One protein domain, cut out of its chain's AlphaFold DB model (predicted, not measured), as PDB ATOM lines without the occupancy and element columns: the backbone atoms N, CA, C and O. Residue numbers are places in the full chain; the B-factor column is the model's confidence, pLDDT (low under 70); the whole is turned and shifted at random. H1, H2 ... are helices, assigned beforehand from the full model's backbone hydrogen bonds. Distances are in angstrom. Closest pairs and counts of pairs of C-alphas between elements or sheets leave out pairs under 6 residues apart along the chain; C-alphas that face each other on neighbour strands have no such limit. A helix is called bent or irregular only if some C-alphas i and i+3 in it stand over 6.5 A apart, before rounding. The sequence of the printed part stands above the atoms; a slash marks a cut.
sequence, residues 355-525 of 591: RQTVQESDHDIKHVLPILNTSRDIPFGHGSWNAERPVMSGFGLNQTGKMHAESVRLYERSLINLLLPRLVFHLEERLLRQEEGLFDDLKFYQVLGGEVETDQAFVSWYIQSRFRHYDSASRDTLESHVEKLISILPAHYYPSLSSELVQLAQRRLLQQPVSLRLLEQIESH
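AT A GLANCE: This is residues 355 to 525 of the 591 residues of an uncharacterized protein of Nitrincola sp. A-D6 (UniProt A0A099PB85). One long helix, H3, is the spine of an elongated helical body: H1 packs beside it, H6 crosses it near the middle, and H4 folds back along its last part. H5 packs on H6, H7 packs on H4 and the last part of H3, H8 lies near H5, and residues 390 to 399, with H2, stick out at the end of the spine far from H8. The printed part has 171 residues, with eight named helices in the order H1 to H8 and no named strand; the class is all helix. It is only just loose, close to compact, with a radius of gyration of the C-alphas of 19.1 A and spans of 68 by 32 by 31 A.

HOW THE PARTS SIT: H1, residues 369 to 376, touches H3, residues 400 to 433, at residues 407 to 415 of H3 alone; the closest C-alphas, of Ser 375 and Tyr 411, are 5.1 A apart, at a shallow tilt of 27 degrees, opposite ways. H2, residues 391 to 394, touches no helix. H3 is the hub, touching four helices. H3 and H4, residues 438 to 448, form a helical hairpin at a shallow tilt of 29 degrees, with the C-alphas of Leu 427 and Asp 441 closest at 6.5 A. H5, residues 456 to 466, and H6, residues 472 to 491, form another, with the C-alphas of Ile 463 and Glu 479 closest at 6.2 A. H6 touches H3 about perpendicular, at 76 degrees, the closest C-alphas being those of Leu 415 and Leu 485, 6.1 A apart. H7, residues 499 to 511, touches H4, with the C-alphas of Leu 442 and Ala 505 closest at 7.1 A. H8, residues 514 to 525, touches no helix but is near H5. Every O i to N i+4 pair is within hydrogen-bond range in H1, H4, H5, H7 and H8, against 27 of 30 in H3 and 14 of 16 in H6; H2 is too short for such a pair.

IN THESE COORDINATES: C-alpha 369 of H1 is at (209.141, 213.458, 210.512). H3 is 48.1 A long, from C-alpha 400 at (189.623, 226.399, 199.601), and H6 is 29.9 A long. H2 is irregular, with C-alphas 391 and 394 7.2 A apart, and H6 only just so, with C-alphas 487 and 490 6.9 A apart. H7 measures 18.6 A and H8 16.3 A, ending with C-alpha 525 at (204.219, 190.899, 222.124).

THE WHOLE: The C-alphas farthest apart, of Phe 395 and Pro 513, are 68.5 A apart. The printed part has no cut, and H1 to H2 is a long link of 14 residues. Residues 510 to 516 stand free too. The mean pLDDT of the printed part is 81.7; 19 residues are under 70, among them 386 to 395.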
ATOM      1  N   ARG A 355     212.591 220.507 202.995       82.38
ATOM      2  CA  ARG A 355     212.999 219.409 202.113       82.38
ATOM      3  C   ARG A 355     214.429 219.569 201.594       82.38
ATOM      4  O   ARG A 355     215.135 218.572 201.497       82.38
ATOM      5  N   GLN A 356     214.877 220.794 201.315       81.44
ATOM      6  CA  GLN A 356     216.247 221.057 200.847       81.44
ATOM      7  C   GLN A 356     217.324 220.743 201.899       81.44
ATOM      8  O   GLN A 356     218.485 220.551 201.544       81.44
ATOM      9  N   THR A 357     216.959 220.669 203.183       79.44
ATOM     10  CA  THR A 357     217.902 220.351 204.269       79.44
ATOM     11  C   THR A 357     218.216 218.859 204.397       79.44
ATOM     12  O   THR A 357     219.235 218.502 204.990       79.44
ATOM     13  N   VAL A 358     217.384 217.985 203.819       78.69
ATOM     14  CA  VAL A 358     217.537 216.527 203.904       78.69
ATOM     15  C   VAL A 358     218.214 216.010 202.637       78.69
ATOM     16  O   VAL A 358     217.685 216.141 201.536       78.69
ATOM     17  N   GLN A 359     219.389 215.397 202.789       75.06
ATOM     18  CA  GLN A 359     220.096 214.761 201.673       75.06
ATOM     19  C   GLN A 359     219.396 213.457 201.265       75.06
ATOM     20  O   GLN A 359     218.856 212.739 202.105       75.06
ATOM     21  N   GLU A 360     219.433 213.104 199.977       68.12
ATOM     22  CA  GLU A 360     218.813 211.863 199.477       68.12
ATOM     23  C   GLU A 360     219.429 210.593 200.092       68.12
ATOM     24  O   GLU A 360     218.743 209.583 200.221       68.12
ATOM     25  N   SER A 361     220.690 210.662 200.529       65.94
ATOM     26  CA  SER A 361     221.414 209.580 201.207       65.94
ATOM     27  C   SER A 361     221.157 209.494 202.717       65.94
ATOM     28  O   SER A 361     221.739 208.644 203.386       65.94
ATOM     29  N   ASP A 362     220.351 210.394 203.283       76.19
ATOM     30  CA  ASP A 362     219.988 210.343 204.698       76.19
ATOM     31  C   ASP A 362     218.840 209.351 204.911       76.19
ATOM     32  O   ASP A 362     217.693 209.614 204.535       76.19
ATOM     33  N   HIS A 363     219.161 208.201 205.498       75.62
ATOM     34  CA  HIS A 363     218.225 207.103 205.728       75.62
ATOM     35  C   HIS A 363     217.501 207.180 207.084       75.62
ATOM     36  O   HIS A 363     216.655 206.327 207.353       75.62
ATOM     37  N   ASP A 364     217.774 208.188 207.929       81.19
ATOM     38  CA  ASP A 364     217.097 208.316 209.224       81.19
ATOM     39  C   ASP A 364     215.664 208.847 209.052       81.19
ATOM     40  O   ASP A 364     215.408 209.914 208.486       81.19
ATOM     41  N   ILE A 365     214.698 208.093 209.578       83.75
ATOM     42  CA  ILE A 365     213.275 208.443 209.552       83.75
ATOM     43  C   ILE A 365     213.015 209.702 210.394       83.75
ATOM     44  O   ILE A 365     212.143 210.505 210.050       83.75
ATOM     45  N   LYS A 366     213.809 209.944 211.448       84.25
ATOM     46  CA  LYS A 366     213.630 211.084 212.360       84.25
ATOM     47  C   LYS A 366     213.754 212.435 211.663       84.25
ATOM     48  O   LYS A 366     213.017 213.359 211.997       84.25
ATOM     49  N   HIS A 367     214.655 212.557 210.693       83.75
ATOM     50  CA  HIS A 367     214.888 213.818 209.984       83.75
ATOM     51  C   HIS A 367     213.758 214.169 209.006       83.75
ATOM     52  O   HIS A 367     213.585 215.329 208.643       83.75
ATOM     53  N   VAL A 368     212.934 213.186 208.632       86.25
ATOM     54  CA  VAL A 368     211.802 213.362 207.715       86.25
ATOM     55  C   VAL A 368     210.489 213.645 208.452       86.25
ATOM     56  O   VAL A 368     209.604 214.294 207.891       86.25
ATOM     57  N   LEU A 369     210.357 213.230 209.718       86.38
ATOM     58  CA  LEU A 369     209.141 213.458 210.512       86.38
ATOM     59  C   LEU A 369     208.711 214.937 210.586       86.38
ATOM     60  O   LEU A 369     207.520 215.199 210.406       86.38
ATOM     61  N   PRO A 370     209.607 215.930 210.776       88.38
ATOM     62  CA  PRO A 370     209.204 217.338 210.757       88.38
ATOM     63  C   PRO A 370     208.591 217.784 209.419       88.38
ATOM     64  O   PRO A 370     207.607 218.528 209.413       88.38
ATOM     65  N   ILE A 371     209.113 217.283 208.292       87.62
ATOM     66  CA  ILE A 371     208.604 217.590 206.943       87.62
ATOM     67  C   ILE A 371     207.215 216.978 206.747       87.62
ATOM     68  O   ILE A 371     206.324 217.624 206.192       87.62
ATOM     69  N   LEU A 372     207.003 215.746 207.219       88.06
ATOM     70  CA  LEU A 372     205.711 215.059 207.126       88.06
ATOM     71  C   LEU A 372     204.650 215.704 208.019       88.06
ATOM     72  O   LEU A 372     203.517 215.883 207.571       88.06
ATOM     73  N   ASN A 373     205.022 216.120 209.232       88.44
ATOM     74  CA  ASN A 373     204.145 216.875 210.125       88.44
ATOM     75  C   ASN A 373     203.741 218.213 209.492       88.44
ATOM     76  O   ASN A 373     202.553 218.494 209.348       88.44
ATOM     77  N   THR A 374     204.712 218.989 208.999       86.69
ATOM     78  CA  THR A 374     204.434 220.268 208.320       86.69
ATOM     79  C   THR A 374     203.588 220.062 207.059       86.69
ATOM     80  O   THR A 374     202.675 220.842 206.816       86.69
ATOM     81  N   SER A 375     203.813 218.982 206.295       87.62
ATOM     82  CA  SER A 375     203.012 218.634 205.107       87.62
ATOM     83  C   SER A 375     201.567 218.244 205.446       87.62
ATOM     84  O   SER A 375     200.645 218.601 204.713       87.62
ATOM     85  N   ARG A 376     201.344 217.524 206.555       86.88
ATOM     86  CA  ARG A 376     200.001 217.161 207.046       86.88
ATOM     87  C   ARG A 376     199.220 218.392 207.512       86.88
ATOM     88  O   ARG A 376     198.011 218.487 207.267       86.88
ATOM     89  N   ASP A 377     199.926 219.313 208.163       86.00
ATOM     90  CA  ASP A 377     199.360 220.452 208.889       86.00
ATOM     91  C   ASP A 377     199.335 221.752 208.055       86.00
ATOM     92  O   ASP A 377     198.992 222.816 208.575       86.00
ATOM     93  N   ILE A 378     199.623 221.677 206.744       86.38
ATOM     94  CA  ILE A 378     199.437 222.794 205.801       86.38
ATOM     95  C   ILE A 378     198.007 223.356 205.946       86.38
ATOM     96  O   ILE A 378     197.051 222.579 206.082       86.38
ATOM     97  N   PRO A 379     197.810 224.690 205.893       81.94
ATOM     98  CA  PRO A 379     196.482 225.290 205.877       81.94
ATOM     99  C   PRO A 379     195.583 224.643 204.819       81.94
ATOM    100  O   PRO A 379     195.993 224.435 203.679       81.94
ATOM    101  N   PHE A 380     194.346 224.324 205.203       78.50
ATOM    102  CA  PHE A 380     193.387 223.587 204.373       78.50
ATOM    103  C   PHE A 380     193.786 222.131 204.078       78.50
ATOM    104  O   PHE A 380     193.116 221.487 203.286       78.50
ATOM    105  N   GLY A 381     194.837 221.588 204.698       77.75
ATOM    106  CA  GLY A 381     195.280 220.197 204.580       77.75
ATOM    107  C   GLY A 381     194.476 219.203 205.420       77.75
ATOM    108  O   GLY A 381     193.377 219.497 205.891       77.75
ATOM    109  N   HIS A 382     195.023 218.001 205.603       70.50
ATOM    110  CA  HIS A 382     194.332 216.885 206.262       70.50
ATOM    111  C   HIS A 382     194.003 217.178 207.738       70.50
ATOM    112  O   HIS A 382     192.986 216.704 208.237       70.50
ATOM    113  N   GLY A 383     194.832 217.971 208.430       65.75
ATOM    114  CA  GLY A 383     194.622 218.337 209.839       65.75
ATOM    115  C   GLY A 383     193.687 219.532 210.082       65.75
ATOM    116  O   GLY A 383     193.222 219.718 211.201       65.75
ATOM    117  N   SER A 384     193.400 220.351 209.063       66.88
ATOM    118  CA  SER A 384     192.700 221.642 209.220       66.88
ATOM    119  C   SER A 384     191.455 221.801 208.337       66.88
ATOM    120  O   SER A 384     190.885 222.895 208.232       66.88
ATOM    121  N   TRP A 385     191.011 220.723 207.685       71.69
ATOM    122  CA  TRP A 385     189.833 220.743 206.825       71.69
ATOM    123  C   TRP A 385     188.528 220.701 207.627       71.69
ATOM    124  O   TRP A 385     188.159 219.676 208.193       71.69
ATOM    125  N   ASN A 386     187.775 221.802 207.585       67.81
ATOM    126  CA  ASN A 386     186.399 221.848 208.077       67.81
ATOM    127  C   ASN A 386     185.427 221.741 206.898       67.81
ATOM    128  O   ASN A 386     185.199 222.721 206.182       67.81
ATOM    129  N   ALA A 387     184.828 220.561 206.730       60.91
ATOM    130  CA  ALA A 387     183.853 220.271 205.676       60.91
ATOM    131  C   ALA A 387     182.541 221.077 205.803       60.91
ATOM    132  O   ALA A 387     181.791 221.184 204.838       60.91
ATOM    133  N   GLU A 388     182.272 221.680 206.964       57.78
ATOM    134  CA  GLU A 388     181.010 222.370 207.276       57.78
ATOM    135  C   GLU A 388     180.935 223.836 206.810       57.78
ATOM    136  O   GLU A 388     180.032 224.575 207.204       57.78
ATOM    137  N   ARG A 389     181.859 224.308 205.963       62.22
ATOM    138  CA  ARG A 389     181.741 225.672 205.426       62.22
ATOM    139  C   ARG A 389     180.525 225.750 204.488       62.22
ATOM    140  O   ARG A 389     180.476 224.990 203.519       62.22
ATOM    141  N   PRO A 390     179.558 226.664 204.721       59.25
ATOM    142  CA  PRO A 390     178.394 226.803 203.851       59.25
ATOM    143  C   PRO A 390     178.831 226.984 202.395       59.25
ATOM    144  O   PRO A 390     179.717 227.788 202.126       59.25
ATOM    145  N   VAL A 391     178.180 226.312 201.441       56.44
ATOM    146  CA  VAL A 391     178.487 226.430 199.994       56.44
ATOM    147  C   VAL A 391     178.451 227.897 199.519       56.44
ATOM    148  O   VAL A 391     179.183 228.297 198.614       56.44
ATOM    149  N   MET A 392     177.652 228.730 200.192       56.56
ATOM    150  CA  MET A 392     177.537 230.169 199.950       56.56
ATOM    151  C   MET A 392     178.670 231.014 200.556       56.56
ATOM    152  O   MET A 392     178.741 232.198 200.257       56.56
ATOM    153  N   SER A 393     179.585 230.475 201.368       60.22
ATOM    154  CA  SER A 393     180.592 231.283 202.082       60.22
ATOM    155  C   SER A 393     181.579 232.007 201.156       60.22
ATOM    156  O   SER A 393     182.264 232.923 201.596       60.22
ATOM    157  N   GLY A 394     181.641 231.634 199.873       63.09
ATOM    158  CA  GLY A 394     182.365 232.390 198.850       63.09
ATOM    159  C   GLY A 394     181.558 232.711 197.594       63.09
ATOM    160  O   GLY A 394     182.173 233.117 196.619       63.09
ATOM    161  N   PHE A 395     180.231 232.495 197.577       66.50
ATOM    162  CA  PHE A 395     179.336 232.798 196.437       66.50
ATOM    163  C   PHE A 395     179.929 232.464 195.045       66.50
ATOM    164  O   PHE A 395     179.850 233.256 194.108       66.50
ATOM    165  N   GLY A 396     180.561 231.292 194.915       70.00
ATOM    166  CA  GLY A 396     181.181 230.819 193.668       70.00
ATOM    167  C   GLY A 396     182.664 231.171 193.465       70.00
ATOM    168  O   GLY A 396     183.285 230.611 192.568       70.00
ATOM    169  N   LEU A 397     183.263 232.023 194.304       76.38
ATOM    170  CA  LEU A 397     184.695 232.368 194.275       76.38
ATOM    171  C   LEU A 397     185.553 231.549 195.255       76.38
ATOM    172  O   LEU A 397     186.768 231.726 195.291       76.38
ATOM    173  N   ASN A 398     184.954 230.668 196.061       79.12
ATOM    174  CA  ASN A 398     185.688 229.899 197.065       79.12
ATOM    175  C   ASN A 398     186.700 228.932 196.415       79.12
ATOM    176  O   ASN A 398     186.315 228.034 195.667       79.12
ATOM    177  N   GLN A 399     187.989 229.088 196.737       81.12
ATOM    178  CA  GLN A 399     189.075 228.235 196.235       81.12
ATOM    179  C   GLN A 399     189.609 227.235 197.275       81.12
ATOM    180  O   GLN A 399     190.470 226.419 196.945       81.12
ATOM    181  N   THR A 400     189.084 227.227 198.505       82.12
ATOM    182  CA  THR A 400     189.623 226.399 199.601       82.12
ATOM    183  C   THR A 400     189.541 224.902 199.318       82.12
ATOM    184  O   THR A 400     190.413 224.156 199.743       82.12
ATOM    185  N   GLY A 401     188.528 224.449 198.569       81.69
ATOM    186  CA  GLY A 401     188.413 223.042 198.169       81.69
ATOM    187  C   GLY A 401     189.527 222.594 197.217       81.69
ATOM    188  O   GLY A 401     190.019 221.476 197.333       81.69
ATOM    189  N   LYS A 402     189.976 223.478 196.314       83.81
ATOM    190  CA  LYS A 402     191.120 223.194 195.431       83.81
ATOM    191  C   LYS A 402     192.424 223.154 196.221       83.81
ATOM    192  O   LYS A 402     193.211 222.238 196.024       83.81
ATOM    193  N   MET A 403     192.616 224.112 197.134       85.62
ATOM    194  CA  MET A 403     193.777 224.128 198.031       85.62
ATOM    195  C   MET A 403     193.838 222.842 198.858       85.62
ATOM    196  O   MET A 403     194.883 222.211 198.893       85.62
ATOM    197  N   HIS A 404     192.710 222.391 199.419       87.69
ATOM    198  CA  HIS A 404     192.640 221.139 200.174       87.69
ATOM    199  C   HIS A 404     193.057 219.917 199.355       87.69
ATOM    200  O   HIS A 404     193.894 219.133 199.801       87.69
ATOM    201  N   ALA A 405     192.511 219.771 198.144       86.75
ATOM    202  CA  ALA A 405     192.867 218.662 197.267       86.75
ATOM    203  C   ALA A 405     194.374 218.638 196.953       86.75
ATOM    204  O   ALA A 405     194.983 217.570 196.954       86.75
ATOM    205  N   GLU A 406     194.987 219.804 196.730       88.19
ATOM    206  CA  GLU A 406     196.430 219.901 196.492       88.19
ATOM    207  C   GLU A 406     197.265 219.672 197.763       88.19
ATOM    208  O   GLU A 406     198.277 218.978 197.691       88.19
ATOM    209  N   SER A 407     196.828 220.142 198.939       88.31
ATOM    210  CA  SER A 407     197.480 219.835 200.224       88.31
ATOM    211  C   SER A 407     197.529 218.332 200.492       88.31
ATOM    212  O   SER A 407     198.570 217.801 200.873       88.31
ATOM    213  N   VAL A 408     196.404 217.635 200.283       88.19
ATOM    214  CA  VAL A 408     196.311 216.184 200.492       88.19
ATOM    215  C   VAL A 408     197.243 215.451 199.532       88.19
ATOM    216  O   VAL A 408     198.028 214.617 199.975       88.19
ATOM    217  N   ARG A 409     197.242 215.818 198.245       88.56
ATOM    218  CA  ARG A 409     198.156 215.240 197.245       88.56
ATOM    219  C   ARG A 409     199.623 215.466 197.587       88.56
ATOM    220  O   ARG A 409     200.436 214.567 197.390       88.56
ATOM    221  N   LEU A 410     199.978 216.661 198.059       89.00
ATOM    222  CA  LEU A 410     201.346 216.978 198.457       89.00
ATOM    223  C   LEU A 410     201.776 216.112 199.644       89.00
ATOM    224  O   LEU A 410     202.841 215.506 199.592       89.00
ATOM    225  N   TYR A 411     200.927 215.981 200.663       90.81
ATOM    226  CA  TYR A 411     201.197 215.127 201.818       90.81
ATOM    227  C   TYR A 411     201.332 213.642 201.441       90.81
ATOM    228  O   TYR A 411     202.300 212.999 201.843       90.81
ATOM    229  N   GLU A 412     200.428 213.107 200.615       90.38
ATOM    230  CA  GLU A 412     200.498 211.719 200.130       90.38
ATOM    231  C   GLU A 412     201.782 211.454 199.335       90.38
ATOM    232  O   GLU A 412     202.466 210.455 199.561       90.38
ATOM    233  N   ARG A 413     202.181 212.390 198.464       89.12
ATOM    234  CA  ARG A 413     203.463 212.312 197.747       89.12
ATOM    235  C   ARG A 413     204.660 212.374 198.689       89.12
ATOM    236  O   ARG A 413     205.623 211.646 198.464       89.12
ATOM    237  N   SER A 414     204.623 213.210 199.725       89.12
ATOM    238  CA  SER A 414     205.689 213.273 200.732       89.12
ATOM    239  C   SER A 414     205.822 211.950 201.492       89.12
ATOM    240  O   SER A 414     206.941 211.482 201.694       89.12
ATOM    241  N   LEU A 415     204.712 211.289 201.841       90.56
ATOM    242  CA  LEU A 415     204.736 209.956 202.458       90.56
ATOM    243  C   LEU A 415     205.372 208.910 201.527       90.56
ATOM    244  O   LEU A 415     206.254 208.163 201.947       90.56
ATOM    245  N   ILE A 416     204.979 208.887 200.253       89.25
ATOM    246  CA  ILE A 416     205.494 207.912 199.279       89.25
ATOM    247  C   ILE A 416     206.968 208.164 198.937       89.25
ATOM    248  O   ILE A 416     207.736 207.219 198.819       89.25
ATOM    249  N   ASN A 417     207.388 209.419 198.779       87.38
ATOM    250  CA  ASN A 417     208.742 209.731 198.318       87.38
ATOM    251  C   ASN A 417     209.764 209.822 199.455       87.38
ATOM    252  O   ASN A 417     210.950 209.608 199.218       87.38
ATOM    253  N   LEU A 418     209.339 210.177 200.673       87.81
ATOM    254  CA  LEU A 418     210.258 210.381 201.796       87.81
ATOM    255  C   LEU A 418     210.188 209.255 202.828       87.81
ATOM    256  O   LEU A 418     211.242 208.785 203.257       87.81
ATOM    257  N   LEU A 419     208.984 208.819 203.222       90.12
ATOM    258  CA  LEU A 419     208.814 207.834 204.295       90.12
ATOM    259  C   LEU A 419     208.981 206.397 203.792       90.12
ATOM    260  O   LEU A 419     209.739 205.629 204.382       90.12
ATOM    261  N   LEU A 420     208.310 206.040 202.693       89.81
ATOM    262  CA  LEU A 420     208.301 204.670 202.173       89.81
ATOM    263  C   LEU A 420     209.710 204.126 201.857       89.81
ATOM    264  O   LEU A 420     210.015 203.036 202.340       89.81
ATOM    265  N   PRO A 421     210.607 204.841 201.141       88.50
ATOM    266  CA  PRO A 421     211.928 204.301 200.815       88.50
ATOM    267  C   PRO A 421     212.791 204.096 202.063       88.50
ATOM    268  O   PRO A 421     213.564 203.146 202.124       88.50
ATOM    269  N   ARG A 422     212.633 204.956 203.080       88.88
ATOM    270  CA  ARG A 422     213.362 204.852 204.352       88.88
ATOM    271  C   ARG A 422     212.860 203.696 205.206       88.88
ATOM    272  O   ARG A 422     213.674 202.989 205.785       88.88
ATOM    273  N   LEU A 423     211.547 203.460 205.238       87.94
ATOM    274  CA  LEU A 423     210.974 202.286 205.901       87.94
ATOM    275  C   LEU A 423     211.415 200.987 205.226       87.94
ATOM    276  O   LEU A 423     211.839 200.066 205.916       87.94
ATOM    277  N   VAL A 424     211.362 200.925 203.893       89.12
ATOM    278  CA  VAL A 424     211.826 199.758 203.126       89.12
ATOM    279  C   VAL A 424     213.309 199.505 203.393       89.12
ATOM    280  O   VAL A 424     213.664 198.397 203.778       89.12
ATOM    281  N   PHE A 425     214.156 200.535 203.299       88.50
ATOM    282  CA  PHE A 425     215.588 200.414 203.584       88.50
ATOM    283  C   PHE A 425     215.867 199.953 205.023       88.50
ATOM    284  O   PHE A 425     216.671 199.048 205.234       88.50
ATOM    285  N   HIS A 426     215.173 200.528 206.010       87.81
ATOM    286  CA  HIS A 426     215.311 200.136 207.414       87.81
ATOM    287  C   HIS A 426     214.974 198.654 207.629       87.81
ATOM    288  O   HIS A 426     215.685 197.948 208.341       87.81
ATOM    289  N   LEU A 427     213.916 198.158 206.982       87.12
ATOM    290  CA  LEU A 427     213.536 196.748 207.055       87.12
ATOM    291  C   LEU A 427     214.550 195.848 206.348       87.12
ATOM    292  O   LEU A 427     214.928 194.815 206.894       87.12
ATOM    293  N   GLU A 428     215.034 196.238 205.169       88.44
ATOM    294  CA  GLU A 428     216.046 195.474 204.430       88.44
ATOM    295  C   GLU A 428     217.352 195.341 205.219       88.44
ATOM    296  O   GLU A 428     217.911 194.246 205.309       88.44
ATOM    297  N   GLU A 429     217.807 196.422 205.855       87.31
ATOM    298  CA  GLU A 429     218.998 196.422 206.705       87.31
ATOM    299  C   GLU A 429     218.844 195.457 207.893       87.31
ATOM    300  O   GLU A 429     219.753 194.670 208.174       87.31
ATOM    301  N   ARG A 430     217.676 195.446 208.546       85.69
ATOM    302  CA  ARG A 430     217.374 194.534 209.664       85.69
ATOM    303  C   ARG A 430     217.276 193.071 209.227       85.69
ATOM    304  O   ARG A 430     217.857 192.197 209.878       85.69
ATOM    305  N   LEU A 431     216.608 192.795 208.103       85.81
ATOM    306  CA  LEU A 431     216.503 191.449 207.522       85.81
ATOM    307  C   LEU A 431     217.887 190.888 207.135       85.81
ATOM    308  O   LEU A 431     218.146 189.688 207.285       85.81
ATOM    309  N   LEU A 432     218.801 191.754 206.680       86.00
ATOM    310  CA  LEU A 432     220.189 191.401 206.372       86.00
ATOM    311  C   LEU A 432     221.036 191.165 207.632       86.00
ATOM    312  O   LEU A 432     221.767 190.169 207.687       86.00
ATOM    313  N   ARG A 433     220.929 192.050 208.635       83.00
ATOM    314  CA  ARG A 433     221.715 192.023 209.886       83.00
ATOM    315  C   ARG A 433     221.337 190.916 210.866       83.00
ATOM    316  O   ARG A 433     222.116 190.663 211.777       83.00
ATOM    317  N   GLN A 434     220.223 190.217 210.637       71.25
ATOM    318  CA  GLN A 434     219.777 189.083 211.462       71.25
ATOM    319  C   GLN A 434     219.479 189.486 212.910       71.25
ATOM    320  O   GLN A 434     219.902 188.826 213.855       71.25
ATOM    321  N   GLU A 435     218.753 190.585 213.073       68.56
ATOM    322  CA  GLU A 435     218.330 191.055 214.390       68.56
ATOM    323  C   GLU A 435     217.120 190.262 214.925       68.56
ATOM    324  O   GLU A 435     216.412 189.581 214.177       68.56
ATOM    325  N   GLU A 436     216.882 190.336 216.237       69.50
ATOM    326  CA  GLU A 436     215.781 189.631 216.906       69.50
ATOM    327  C   GLU A 436     214.401 190.036 216.349       69.50
ATOM    328  O   GLU A 436     214.105 191.218 216.135       69.50
ATOM    329  N   GLY A 437     213.513 189.049 216.163       74.62
ATOM    330  CA  GLY A 437     212.149 189.272 215.668       74.62
ATOM    331  C   GLY A 437     211.996 189.288 214.144       74.62
ATOM    332  O   GLY A 437     211.159 190.017 213.615       74.62
ATOM    333  N   LEU A 438     212.766 188.447 213.449       81.25
ATOM    334  CA  LEU A 438     212.767 188.291 211.989       81.25
ATOM    335  C   LEU A 438     211.369 188.056 211.382       81.25
ATOM    336  O   LEU A 438     211.101 188.494 210.265       81.25
ATOM    337  N   PHE A 439     210.478 187.356 212.095       83.75
ATOM    338  CA  PHE A 439     209.117 187.082 211.622       83.75
ATOM    339  C   PHE A 439     208.272 188.355 211.500       83.75
ATOM    340  O   PHE A 439     207.614 188.551 210.480       83.75
ATOM    341  N   ASP A 440     208.311 189.228 212.510       84.25
ATOM    342  CA  ASP A 440     207.526 190.466 212.518       84.25
ATOM    343  C   ASP A 440     208.057 191.462 211.481       84.25
ATOM    344  O   ASP A 440     207.270 192.094 210.778       84.25
ATOM    345  N   ASP A 441     209.386 191.547 211.334       86.06
ATOM    346  CA  ASP A 441     210.047 192.387 210.328       86.06
ATOM    347  C   ASP A 441     209.689 191.923 208.904       86.06
ATOM    348  O   ASP A 441     209.344 192.742 208.051       86.06
ATOM    349  N   LEU A 442     209.678 190.606 208.652       86.31
ATOM    350  CA  LEU A 442     209.242 190.043 207.370       86.31
ATOM    351  C   LEU A 442     207.749 190.283 207.121       86.31
ATOM    352  O   LEU A 442     207.371 190.664 206.014       86.31
ATOM    353  N   LYS A 443     206.899 190.089 208.136       86.88
ATOM    354  CA  LYS A 443     205.456 190.328 208.026       86.88
ATOM    355  C   LYS A 443     205.175 191.788 207.672       86.88
ATOM    356  O   LYS A 443     204.405 192.045 206.754       86.88
ATOM    357  N   PHE A 444     205.817 192.741 208.348       87.62
ATOM    358  CA  PHE A 444     205.650 194.164 208.052       87.62
ATOM    359  C   PHE A 444     206.213 194.541 206.667       87.62
ATOM    360  O   PHE A 444     205.563 195.277 205.926       87.62
ATOM    361  N   TYR A 445     207.351 193.966 206.262       87.69
ATOM    362  CA  TYR A 445     207.904 194.130 204.910       87.69
ATOM    363  C   TYR A 445     206.927 193.652 203.824       87.69
ATOM    364  O   TYR A 445     206.682 194.370 202.858       87.69
ATOM    365  N   GLN A 446     206.285 192.495 204.013       86.44
ATOM    366  CA  GLN A 446     205.273 191.972 203.087       86.44
ATOM    367  C   GLN A 446     203.962 192.775 203.089       86.44
ATOM    368  O   GLN A 446     203.339 192.915 202.035       86.44
ATOM    369  N   VAL A 447     203.558 193.349 204.231       87.81
ATOM    370  CA  VAL A 447     202.427 194.298 204.306       87.81
ATOM    371  C   VAL A 447     202.713 195.542 203.461       87.81
ATOM    372  O   VAL A 447     201.847 195.979 202.704       87.81
ATOM    373  N   LEU A 448     203.939 196.080 203.509       85.94
ATOM    374  CA  LEU A 448     204.331 197.214 202.664       85.94
ATOM    375  C   LEU A 448     204.338 196.871 201.168       85.94
ATOM    376  O   LEU A 448     204.085 197.762 200.366       85.94
ATOM    377  N   GLY A 449     204.593 195.615 200.788       83.44
ATOM    378  CA  GLY A 449     204.503 195.138 199.398       83.44
ATOM    379  C   GLY A 449     203.112 194.696 198.943       83.44
ATOM    380  O   GLY A 449     202.965 194.286 197.796       83.44
ATOM    381  N   GLY A 450     202.098 194.754 199.814       82.69
ATOM    382  CA  GLY A 450     200.730 194.344 199.485       82.69
ATOM    383  C   GLY A 450     200.519 192.830 199.372       82.69
ATOM    384  O   GLY A 450     199.488 192.401 198.862       82.69
ATOM    385  N   GLU A 451     201.471 192.015 199.835       80.94
ATOM    386  CA  GLU A 451     201.368 190.548 199.796       80.94
ATOM    387  C   GLU A 451     200.535 189.978 200.958       80.94
ATOM    388  O   GLU A 451     200.042 188.854 200.876       80.94
ATOM    389  N   VAL A 452     200.389 190.740 202.047       81.69
ATOM    390  CA  VAL A 452     199.710 190.334 203.287       81.69
ATOM    391  C   VAL A 452     198.656 191.374 203.664       81.69
ATOM    392  O   VAL A 452     198.881 192.574 203.513       81.69
ATOM    393  N   GLU A 453     197.509 190.915 204.173       79.88
ATOM    394  CA  GLU A 453     196.445 191.796 204.665       79.88
ATOM    395  C   GLU A 453     196.924 192.668 205.834       79.88
ATOM    396  O   GLU A 453     197.582 192.205 206.770       79.88
ATOM    397  N   THR A 454     196.566 193.949 205.782       78.81
ATOM    398  CA  THR A 454     196.919 194.924 206.812       78.81
ATOM    399  C   THR A 454     196.083 194.720 208.074       78.81
ATOM    400  O   THR A 454     194.862 194.859 208.044       78.81
ATOM    401  N   ASP A 455     196.754 194.508 209.204       84.94
ATOM    402  CA  ASP A 455     196.161 194.561 210.542       84.94
ATOM    403  C   ASP A 455     196.653 195.820 211.275       84.94
ATOM    404  O   ASP A 455     197.849 195.969 211.538       84.94
ATOM    405  N   GLN A 456     195.732 196.735 211.597       82.88
ATOM    406  CA  GLN A 456     196.048 198.002 212.271       82.88
ATOM    407  C   GLN A 456     196.674 197.785 213.653       82.88
ATOM    408  O   GLN A 456     197.622 198.482 214.008       82.88
ATOM    409  N   ALA A 457     196.206 196.784 214.408       84.50
ATOM    410  CA  ALA A 457     196.741 196.497 215.737       84.50
ATOM    411  C   ALA A 457     198.202 196.031 215.654       84.50
ATOM    412  O   ALA A 457     199.039 196.438 216.462       84.50
ATOM    413  N   PHE A 458     198.524 195.229 214.635       85.50
ATOM    414  CA  PHE A 458     199.892 194.805 214.359       85.50
ATOM    415  C   PHE A 458     200.789 195.976 213.935       85.50
ATOM    416  O   PHE A 458     201.911 196.069 214.423       85.50
ATOM    417  N   VAL A 459     200.316 196.873 213.060       86.69
ATOM    418  CA  VAL A 459     201.091 198.048 212.610       86.69
ATOM    419  C   VAL A 459     201.416 198.973 213.783       86.69
ATOM    420  O   VAL A 459     202.580 199.325 213.964       86.69
ATOM    421  N   SER A 460     200.417 199.312 214.600       86.12
ATOM    422  CA  SER A 460     200.588 200.144 215.796       86.12
ATOM    423  C   SER A 460     201.613 199.531 216.757       86.12
ATOM    424  O   SER A 460     202.628 200.153 217.082       86.12
ATOM    425  N   TRP A 461     201.429 198.253 217.113       86.25
ATOM    426  CA  TRP A 461     202.372 197.519 217.959       86.25
ATOM    427  C   TRP A 461     203.785 197.479 217.365       86.25
ATOM    428  O   TRP A 461     204.765 197.693 218.081       86.25
ATOM    429  N   TYR A 462     203.910 197.227 216.060       87.25
ATOM    430  CA  TYR A 462     205.199 197.129 215.383       87.25
ATOM    431  C   TYR A 462     205.959 198.455 215.470       87.25
ATOM    432  O   TYR A 462     207.115 198.473 215.898       87.25
ATOM    433  N   ILE A 463     205.304 199.576 215.147       88.31
ATOM    434  CA  ILE A 463     205.934 200.898 215.213       88.31
ATOM    435  C   ILE A 463     206.343 201.237 216.650       88.31
ATOM    436  O   ILE A 463     207.496 201.606 216.897       88.31
ATOM    437  N   GLN A 464     205.446 201.038 217.614       85.38
ATOM    438  CA  GLN A 464     205.706 201.355 219.017       85.38
ATOM    439  C   GLN A 464     206.805 200.473 219.634       85.38
ATOM    440  O   GLN A 464     207.617 200.959 220.429       85.38
ATOM    441  N   SER A 465     206.895 199.204 219.218       83.00
ATOM    442  CA  SER A 465     207.903 198.249 219.688       83.00
ATOM    443  C   SER A 465     209.274 198.453 219.046       83.00
ATOM    444  O   SER A 465     210.289 198.350 219.739       83.00
ATOM    445  N   ARG A 466     209.333 198.723 217.736       84.62
ATOM    446  CA  ARG A 466     210.591 198.736 216.967       84.62
ATOM    447  C   ARG A 466     211.283 200.090 216.972       84.62
ATOM    448  O   ARG A 466     212.510 200.153 216.974       84.62
ATOM    449  N   PHE A 467     210.523 201.170 217.110       85.69
ATOM    450  CA  PHE A 467     211.058 202.528 217.129       85.69
ATOM    451  C   PHE A 467     211.194 203.124 218.540       85.69
ATOM    452  O   PHE A 467     211.201 204.341 218.699       85.69
ATOM    453  N   ARG A 468     211.359 202.296 219.586       82.56
ATOM    454  CA  ARG A 468     211.511 202.745 220.996       82.56
ATOM    455  C   ARG A 468     212.659 203.727 221.243       82.56
ATOM    456  O   ARG A 468     212.643 204.437 222.243       82.56
ATOM    457  N   HIS A 469     213.650 203.752 220.354       83.38
ATOM    458  CA  HIS A 469     214.770 204.695 220.392       83.38
ATOM    459  C   HIS A 469     214.330 206.146 220.120       83.38
ATOM    460  O   HIS A 469     215.067 207.079 220.440       83.38
ATOM    461  N   TYR A 470     213.136 206.345 219.555       85.56
ATOM    462  CA  TYR A 470     212.507 207.652 219.407       85.56
ATOM    463  C   TYR A 470     211.632 208.001 220.620       85.56
ATOM    464  O   TYR A 470     211.067 207.139 221.303       85.56
ATOM    465  N   ASP A 471     211.498 209.301 220.882       87.00
ATOM    466  CA  ASP A 471     210.590 209.833 221.894       87.00
ATOM    467  C   ASP A 471     209.132 209.447 221.593       87.00
ATOM    468  O   ASP A 471     208.778 209.119 220.460       87.00
ATOM    469  N   SER A 472     208.276 209.453 222.619       85.06
ATOM    470  CA  SER A 472     206.876 209.033 222.467       85.06
ATOM    471  C   SER A 472     206.126 209.873 221.429       85.06
ATOM    472  O   SER A 472     205.409 209.313 220.614       85.06
ATOM    473  N   ALA A 473     206.362 211.189 221.376       86.75
ATOM    474  CA  ALA A 473     205.695 212.064 220.411       86.75
ATOM    475  C   ALA A 473     206.116 211.768 218.958       86.75
ATOM    476  O   ALA A 473     205.271 211.720 218.060       86.75
ATOM    477  N   SER A 474     207.405 211.516 218.707       86.94
ATOM    478  CA  SER A 474     207.874 211.076 217.384       86.94
ATOM    479  C   SER A 474     207.321 209.704 216.986       86.94
ATOM    480  O   SER A 474     207.037 209.486 215.811       86.94
ATOM    481  N   ARG A 475     207.130 208.782 217.940       88.56
ATOM    482  CA  ARG A 475     206.517 207.472 217.669       88.56
ATOM    483  C   ARG A 475     205.044 207.587 217.300       88.56
ATOM    484  O   ARG A 475     204.652 207.035 216.280       88.56
ATOM    485  N   ASP A 476     204.273 208.365 218.052       87.75
ATOM    486  CA  ASP A 476     202.843 208.559 217.789       87.75
ATOM    487  C   ASP A 476     202.616 209.272 216.441       87.75
ATOM    488  O   ASP A 476     201.720 208.932 215.666       87.75
ATOM    489  N   THR A 477     203.470 210.249 216.108       89.00
ATOM    490  CA  THR A 477     203.417 210.910 214.793       89.00
ATOM    491  C   THR A 477     203.820 209.964 213.664       89.00
ATOM    492  O   THR A 477     203.110 209.903 212.657       89.00
ATOM    493  N   LEU A 478     204.891 209.181 213.830       90.75
ATOM    494  CA  LEU A 478     205.302 208.157 212.866       90.75
ATOM    495  C   LEU A 478     204.197 207.122 212.635       90.75
ATOM    496  O   LEU A 478     203.894 206.825 211.484       90.75
ATOM    497  N   GLU A 479     203.569 206.624 213.696       90.50
ATOM    498  CA  GLU A 479     202.434 205.702 213.625       90.50
ATOM    499  C   GLU A 479     201.317 206.286 212.753       90.50
ATOM    500  O   GLU A 479     200.943 205.675 211.751       90.50
ATOM    501  N   SER A 480     200.895 207.527 213.023       90.06
ATOM    502  CA  SER A 480     199.857 208.196 212.225       90.06
ATOM    503  C   SER A 480     200.228 208.344 210.737       90.06
ATOM    504  O   SER A 480     199.376 208.229 209.850       90.06
ATOM    505  N   HIS A 481     201.511 208.580 210.436       91.62
ATOM    506  CA  HIS A 481     202.013 208.680 209.069       91.62
ATOM    507  C   HIS A 481     202.078 207.313 208.375       91.62
ATOM    508  O   HIS A 481     201.740 207.224 207.195       91.62
ATOM    509  N   VAL A 482     202.476 206.257 209.088       90.31
ATOM    510  CA  VAL A 482     202.559 204.882 208.569       90.31
ATOM    511  C   VAL A 482     201.174 204.307 208.314       90.31
ATOM    512  O   VAL A 482     200.943 203.743 207.248       90.31
ATOM    513  N   GLU A 483     200.226 204.499 209.229       90.38
ATOM    514  CA  GLU A 483     198.833 204.094 209.019       90.38
ATOM    515  C   GLU A 483     198.249 204.761 207.774       90.38
ATOM    516  O   GLU A 483     197.649 204.102 206.916       90.38
ATOM    517  N   LYS A 484     198.488 206.073 207.625       88.50
ATOM    518  CA  LYS A 484     198.057 206.796 206.433       88.50
ATOM    519  C   LYS A 484     198.762 206.274 205.184       88.50
ATOM    520  O   LYS A 484     198.075 206.039 204.193       88.50
ATOM    521  N   LEU A 485     200.076 206.051 205.224       89.25
ATOM    522  CA  LEU A 485     200.850 205.488 204.115       89.25
ATOM    523  C   LEU A 485     200.269 204.138 203.667       89.25
ATOM    524  O   LEU A 485     199.965 203.964 202.491       89.25
ATOM    525  N   ILE A 486     200.024 203.211 204.592       88.31
ATOM    526  CA  ILE A 486     199.471 201.894 204.258       88.31
ATOM    527  C   ILE A 486     198.065 202.018 203.660       88.31
ATOM    528  O   ILE A 486     197.742 201.307 202.712       88.31
ATOM    529  N   SER A 487     197.249 202.964 204.135       87.25
ATOM    530  CA  SER A 487     195.921 203.208 203.556       87.25
ATOM    531  C   SER A 487     195.959 203.737 202.113       87.25
ATOM    532  O   SER A 487     195.017 203.498 201.360       87.25
ATOM    533  N   ILE A 488     197.031 204.437 201.710       87.38
ATOM    534  CA  ILE A 488     197.161 205.033 200.367       87.38
ATOM    535  C   ILE A 488     197.906 204.142 199.367       87.38
ATOM    536  O   ILE A 488     197.714 204.324 198.162       87.38
ATOM    537  N   LEU A 489     198.726 203.186 199.831       84.44
ATOM    538  CA  LEU A 489     199.493 202.265 198.976       84.44
ATOM    539  C   LEU A 489     198.625 201.514 197.942       84.44
ATOM    540  O   LEU A 489     199.013 201.522 196.772       84.44
ATOM    541  N   PRO A 490     197.435 200.963 198.285       81.69
ATOM    542  CA  PRO A 490     196.582 200.267 197.317       81.69
ATOM    543  C   PRO A 490     196.128 201.147 196.144       81.69
ATOM    544  O   PRO A 490     195.866 200.646 195.054       81.69
ATOM    545  N   ALA A 491     196.012 202.459 196.370       75.31
ATOM    546  CA  ALA A 491     195.561 203.423 195.370       75.31
ATOM    547  C   ALA A 491     196.705 204.000 194.515       75.31
ATOM    548  O   ALA A 491     196.433 204.653 193.509       75.31
ATOM    549  N   HIS A 492     197.963 203.786 194.911       76.19
ATOM    550  CA  HIS A 492     199.139 204.360 194.257       76.19
ATOM    551  C   HIS A 492     200.030 203.275 193.641       76.19
ATOM    552  O   HIS A 492     199.890 202.954 192.463       76.19
ATOM    553  N   TYR A 493     200.985 202.755 194.413       77.81
ATOM    554  CA  TYR A 493     201.988 201.791 193.970       77.81
ATOM    555  C   TYR A 493     202.594 201.081 195.185       77.81
ATOM    556  O   TYR A 493     202.920 201.737 196.176       77.81
ATOM    557  N   TYR A 494     202.787 199.764 195.088       80.62
ATOM    558  CA  TYR A 494     203.540 198.981 196.068       80.62
ATOM    559  C   TYR A 494     205.025 198.940 195.688       80.62
ATOM    560  O   TYR A 494     205.329 198.681 194.522       80.62
ATOM    561  N   PRO A 495     205.962 199.164 196.628       80.38
ATOM    562  CA  PRO A 495     207.388 199.060 196.351       80.38
ATOM    563  C   PRO A 495     207.744 197.653 195.850       80.38
ATOM    564  O   PRO A 495     207.204 196.651 196.317       80.38
ATOM    565  N   SER A 496     208.688 197.572 194.910       77.00
ATOM    566  CA  SER A 496     209.225 196.292 194.449       77.00
ATOM    567  C   SER A 496     210.114 195.699 195.541       77.00
ATOM    568  O   SER A 496     211.263 196.117 195.694       77.00
ATOM    569  N   LEU A 497     209.576 194.754 196.305       81.94
ATOM    570  CA  LEU A 497     210.315 194.069 197.360       81.94
ATOM    571  C   LEU A 497     211.365 193.116 196.771       81.94
ATOM    572  O   LEU A 497     211.146 192.477 195.735       81.94
ATOM    573  N   SER A 498     212.505 192.975 197.448       83.94
ATOM    574  CA  SER A 498     213.541 192.027 197.039       83.94
ATOM    575  C   SER A 498     213.085 190.589 197.291       83.94
ATOM    576  O   SER A 498     213.095 190.092 198.420       83.94
ATOM    577  N   SER A 499     212.725 189.889 196.212       79.56
ATOM    578  CA  SER A 499     212.348 188.468 196.272       79.56
ATOM    579  C   SER A 499     213.456 187.578 196.852       79.56
ATOM    580  O   SER A 499     213.163 186.563 197.485       79.56
ATOM    581  N   GLU A 500     214.725 187.974 196.700       84.06
ATOM    582  CA  GLU A 500     215.870 187.276 197.284       84.06
ATOM    583  C   GLU A 500     215.888 187.407 198.812       84.06
ATOM    584  O   GLU A 500     216.050 186.401 199.506       84.06
ATOM    585  N   LEU A 501     215.646 188.612 199.345       84.62
ATOM    586  CA  LEU A 501     215.586 188.848 200.792       84.62
ATOM    587  C   LEU A 501     214.402 188.130 201.434       84.62
ATOM    588  O   LEU A 501     214.568 187.506 202.482       84.62
ATOM    589  N   VAL A 502     213.235 188.149 200.784       86.31
ATOM    590  CA  VAL A 502     212.048 187.420 201.255       86.31
ATOM    591  C   VAL A 502     212.336 185.921 201.326       86.31
ATOM    592  O   VAL A 502     212.117 185.300 202.366       86.31
ATOM    593  N   GLN A 503     212.894 185.328 200.265       85.50
ATOM    594  CA  GLN A 503     213.240 183.902 200.255       85.50
ATOM    595  C   GLN A 503     214.309 183.554 201.296       85.50
ATOM    596  O   GLN A 503     214.230 182.506 201.939       85.50
ATOM    597  N   LEU A 504     215.311 184.414 201.471       85.81
ATOM    598  CA  LEU A 504     216.372 184.229 202.454       85.81
ATOM    599  C   LEU A 504     215.820 184.286 203.886       85.81
ATOM    600  O   LEU A 504     216.131 183.401 204.687       85.81
ATOM    601  N   ALA A 505     214.952 185.252 204.193       83.38
ATOM    602  CA  ALA A 505     214.279 185.349 205.485       83.38
ATOM    603  C   ALA A 505     213.352 184.145 205.734       83.38
ATOM    604  O   ALA A 505     213.421 183.526 206.795       83.38
ATOM    605  N   GLN A 506     212.558 183.731 204.739       85.38
ATOM    606  CA  GLN A 506     211.682 182.557 204.833       85.38
ATOM    607  C   GLN A 506     212.463 181.260 205.073       85.38
ATOM    608  O   GLN A 506     212.108 180.484 205.959       85.38
ATOM    609  N   ARG A 507     213.556 181.020 204.333       84.69
ATOM    610  CA  ARG A 507     214.411 179.835 204.539       84.69
ATOM    611  C   ARG A 507     214.978 179.789 205.954       84.69
ATOM    612  O   ARG A 507     215.024 178.713 206.541       84.69
ATOM    613  N   ARG A 508     215.372 180.936 206.512       80.38
ATOM    614  CA  ARG A 508     215.862 181.030 207.896       80.38
ATOM    615  C   ARG A 508     214.758 180.753 208.912       80.38
ATOM    616  O   ARG A 508     214.962 179.955 209.820       80.38
ATOM    617  N   LEU A 509     213.568 181.319 208.719       81.50
ATOM    618  CA  LEU A 509     212.414 181.038 209.579       81.50
ATOM    619  C   LEU A 509     212.014 179.554 209.554       81.50
ATOM    620  O   LEU A 509     211.572 179.021 210.568       81.50
ATOM    621  N   LEU A 510     212.197 178.869 208.422       83.56
ATOM    622  CA  LEU A 510     211.954 177.428 208.303       83.56
ATOM    623  C   LEU A 510     213.005 176.568 209.028       83.56
ATOM    624  O   LEU A 510     212.705 175.426 209.369       83.56
ATOM    625  N   GLN A 511     214.206 177.093 209.293       81.69
ATOM    626  CA  GLN A 511     215.240 176.408 210.082       81.69
ATOM    627  C   GLN A 511     214.986 176.493 211.595       81.69
ATOM    628  O   GLN A 511     215.521 175.682 212.349       81.69
ATOM    629  N   GLN A 512     214.152 177.435 212.045       79.31
ATOM    630  CA  GLN A 512     213.757 177.557 213.445       79.31
ATOM    631  C   GLN A 512     212.494 176.726 213.752       79.31
ATOM    632  O   GLN A 512     211.467 176.868 213.068       79.31
ATOM    633  N   PRO A 513     212.508 175.895 214.816       81.56
ATOM    634  CA  PRO A 513     211.324 175.176 215.277       81.56
ATOM    635  C   PRO A 513     210.144 176.120 215.523       81.56
ATOM    636  O   PRO A 513     210.303 177.201 216.088       81.56
ATOM    637  N   VAL A 514     208.939 175.696 215.130       77.19
ATOM    638  CA  VAL A 514     207.701 176.491 215.285       77.19
ATOM    639  C   VAL A 514     207.481 176.917 216.740       77.19
ATOM    640  O   VAL A 514     207.039 178.032 216.992       77.19
ATOM    641  N   SER A 515     207.829 176.057 217.700       75.44
ATOM    642  CA  SER A 515     207.704 176.334 219.134       75.44
ATOM    643  C   SER A 515     208.567 177.505 219.602       75.44
ATOM    644  O   SER A 515     208.091 178.319 220.384       75.44
ATOM    645  N   LEU A 516     209.804 177.612 219.107       76.62
ATOM    646  CA  LEU A 516     210.707 178.721 219.426       76.62
ATOM    647  C   LEU A 516     210.215 180.029 218.807       76.62
ATOM    648  O   LEU A 516     210.195 181.045 219.487       76.62
ATOM    649  N   ARG A 517     209.715 179.989 217.568       74.25
ATOM    650  CA  ARG A 517     209.139 181.172 216.906       74.25
ATOM    651  C   ARG A 517     207.895 181.695 217.617       74.25
ATOM    652  O   ARG A 517     207.758 182.896 217.810       74.25
ATOM    653  N   LEU A 518     206.996 180.796 218.022       75.25
ATOM    654  CA  LEU A 518     205.811 181.168 218.796       75.25
ATOM    655  C   LEU A 518     206.193 181.722 220.169       75.25
ATOM    656  O   LEU A 518     205.561 182.670 220.623       75.25
ATOM    657  N   LEU A 519     207.220 181.163 220.815       72.75
ATOM    658  CA  LEU A 519     207.720 181.677 222.086       72.75
ATOM    659  C   LEU A 519     208.302 183.088 221.925       72.75
ATOM    660  O   LEU A 519     207.868 183.980 222.642       72.75
ATOM    661  N   GLU A 520     209.184 183.315 220.947       73.00
ATOM    662  CA  GLU A 520     209.741 184.644 220.641       73.00
ATOM    663  C   GLU A 520     208.640 185.662 220.319       73.00
ATOM    664  O   GLU A 520     208.697 186.806 220.766       73.00
ATOM    665  N   GLN A 521     207.607 185.247 219.581       71.94
ATOM    666  CA  GLN A 521     206.467 186.102 219.263       71.94
ATOM    667  C   GLN A 521     205.645 186.439 220.517       71.94
ATOM    668  O   GLN A 521     205.273 187.592 220.719       71.94
ATOM    669  N   ILE A 522     205.375 185.461 221.386       73.12
ATOM    670  CA  ILE A 522     204.670 185.693 222.655       73.12
ATOM    671  C   ILE A 522     205.498 186.604 223.567       73.12
ATOM    672  O   ILE A 522     204.945 187.522 224.166       73.12
ATOM    673  N   GLU A 523     206.810 186.393 223.651       68.75
ATOM    674  CA  GLU A 523     207.727 187.216 224.442       68.75
ATOM    675  C   GLU A 523     207.797 188.655 223.921       68.75
ATOM    676  O   GLU A 523     207.657 189.594 224.709       68.75
ATOM    677  N   SER A 524     207.926 188.850 222.606       67.75
ATOM    678  CA  SER A 524     207.994 190.179 221.990       67.75
ATOM    679  C   SER A 524     206.684 190.958 222.133       67.75
ATOM    680  O   SER A 524     206.706 192.163 222.404       67.75
ATOM    681  N   HIS A 525     205.539 190.281 221.998       67.62
ATOM    682  CA  HIS A 525     204.219 190.899 222.124       67.62
ATOM    683  C   HIS A 525     203.875 191.183 223.593       67.62
ATOM    684  O   HIS A 525     203.413 192.277 223.916       67.62
TER     685      HIS A 525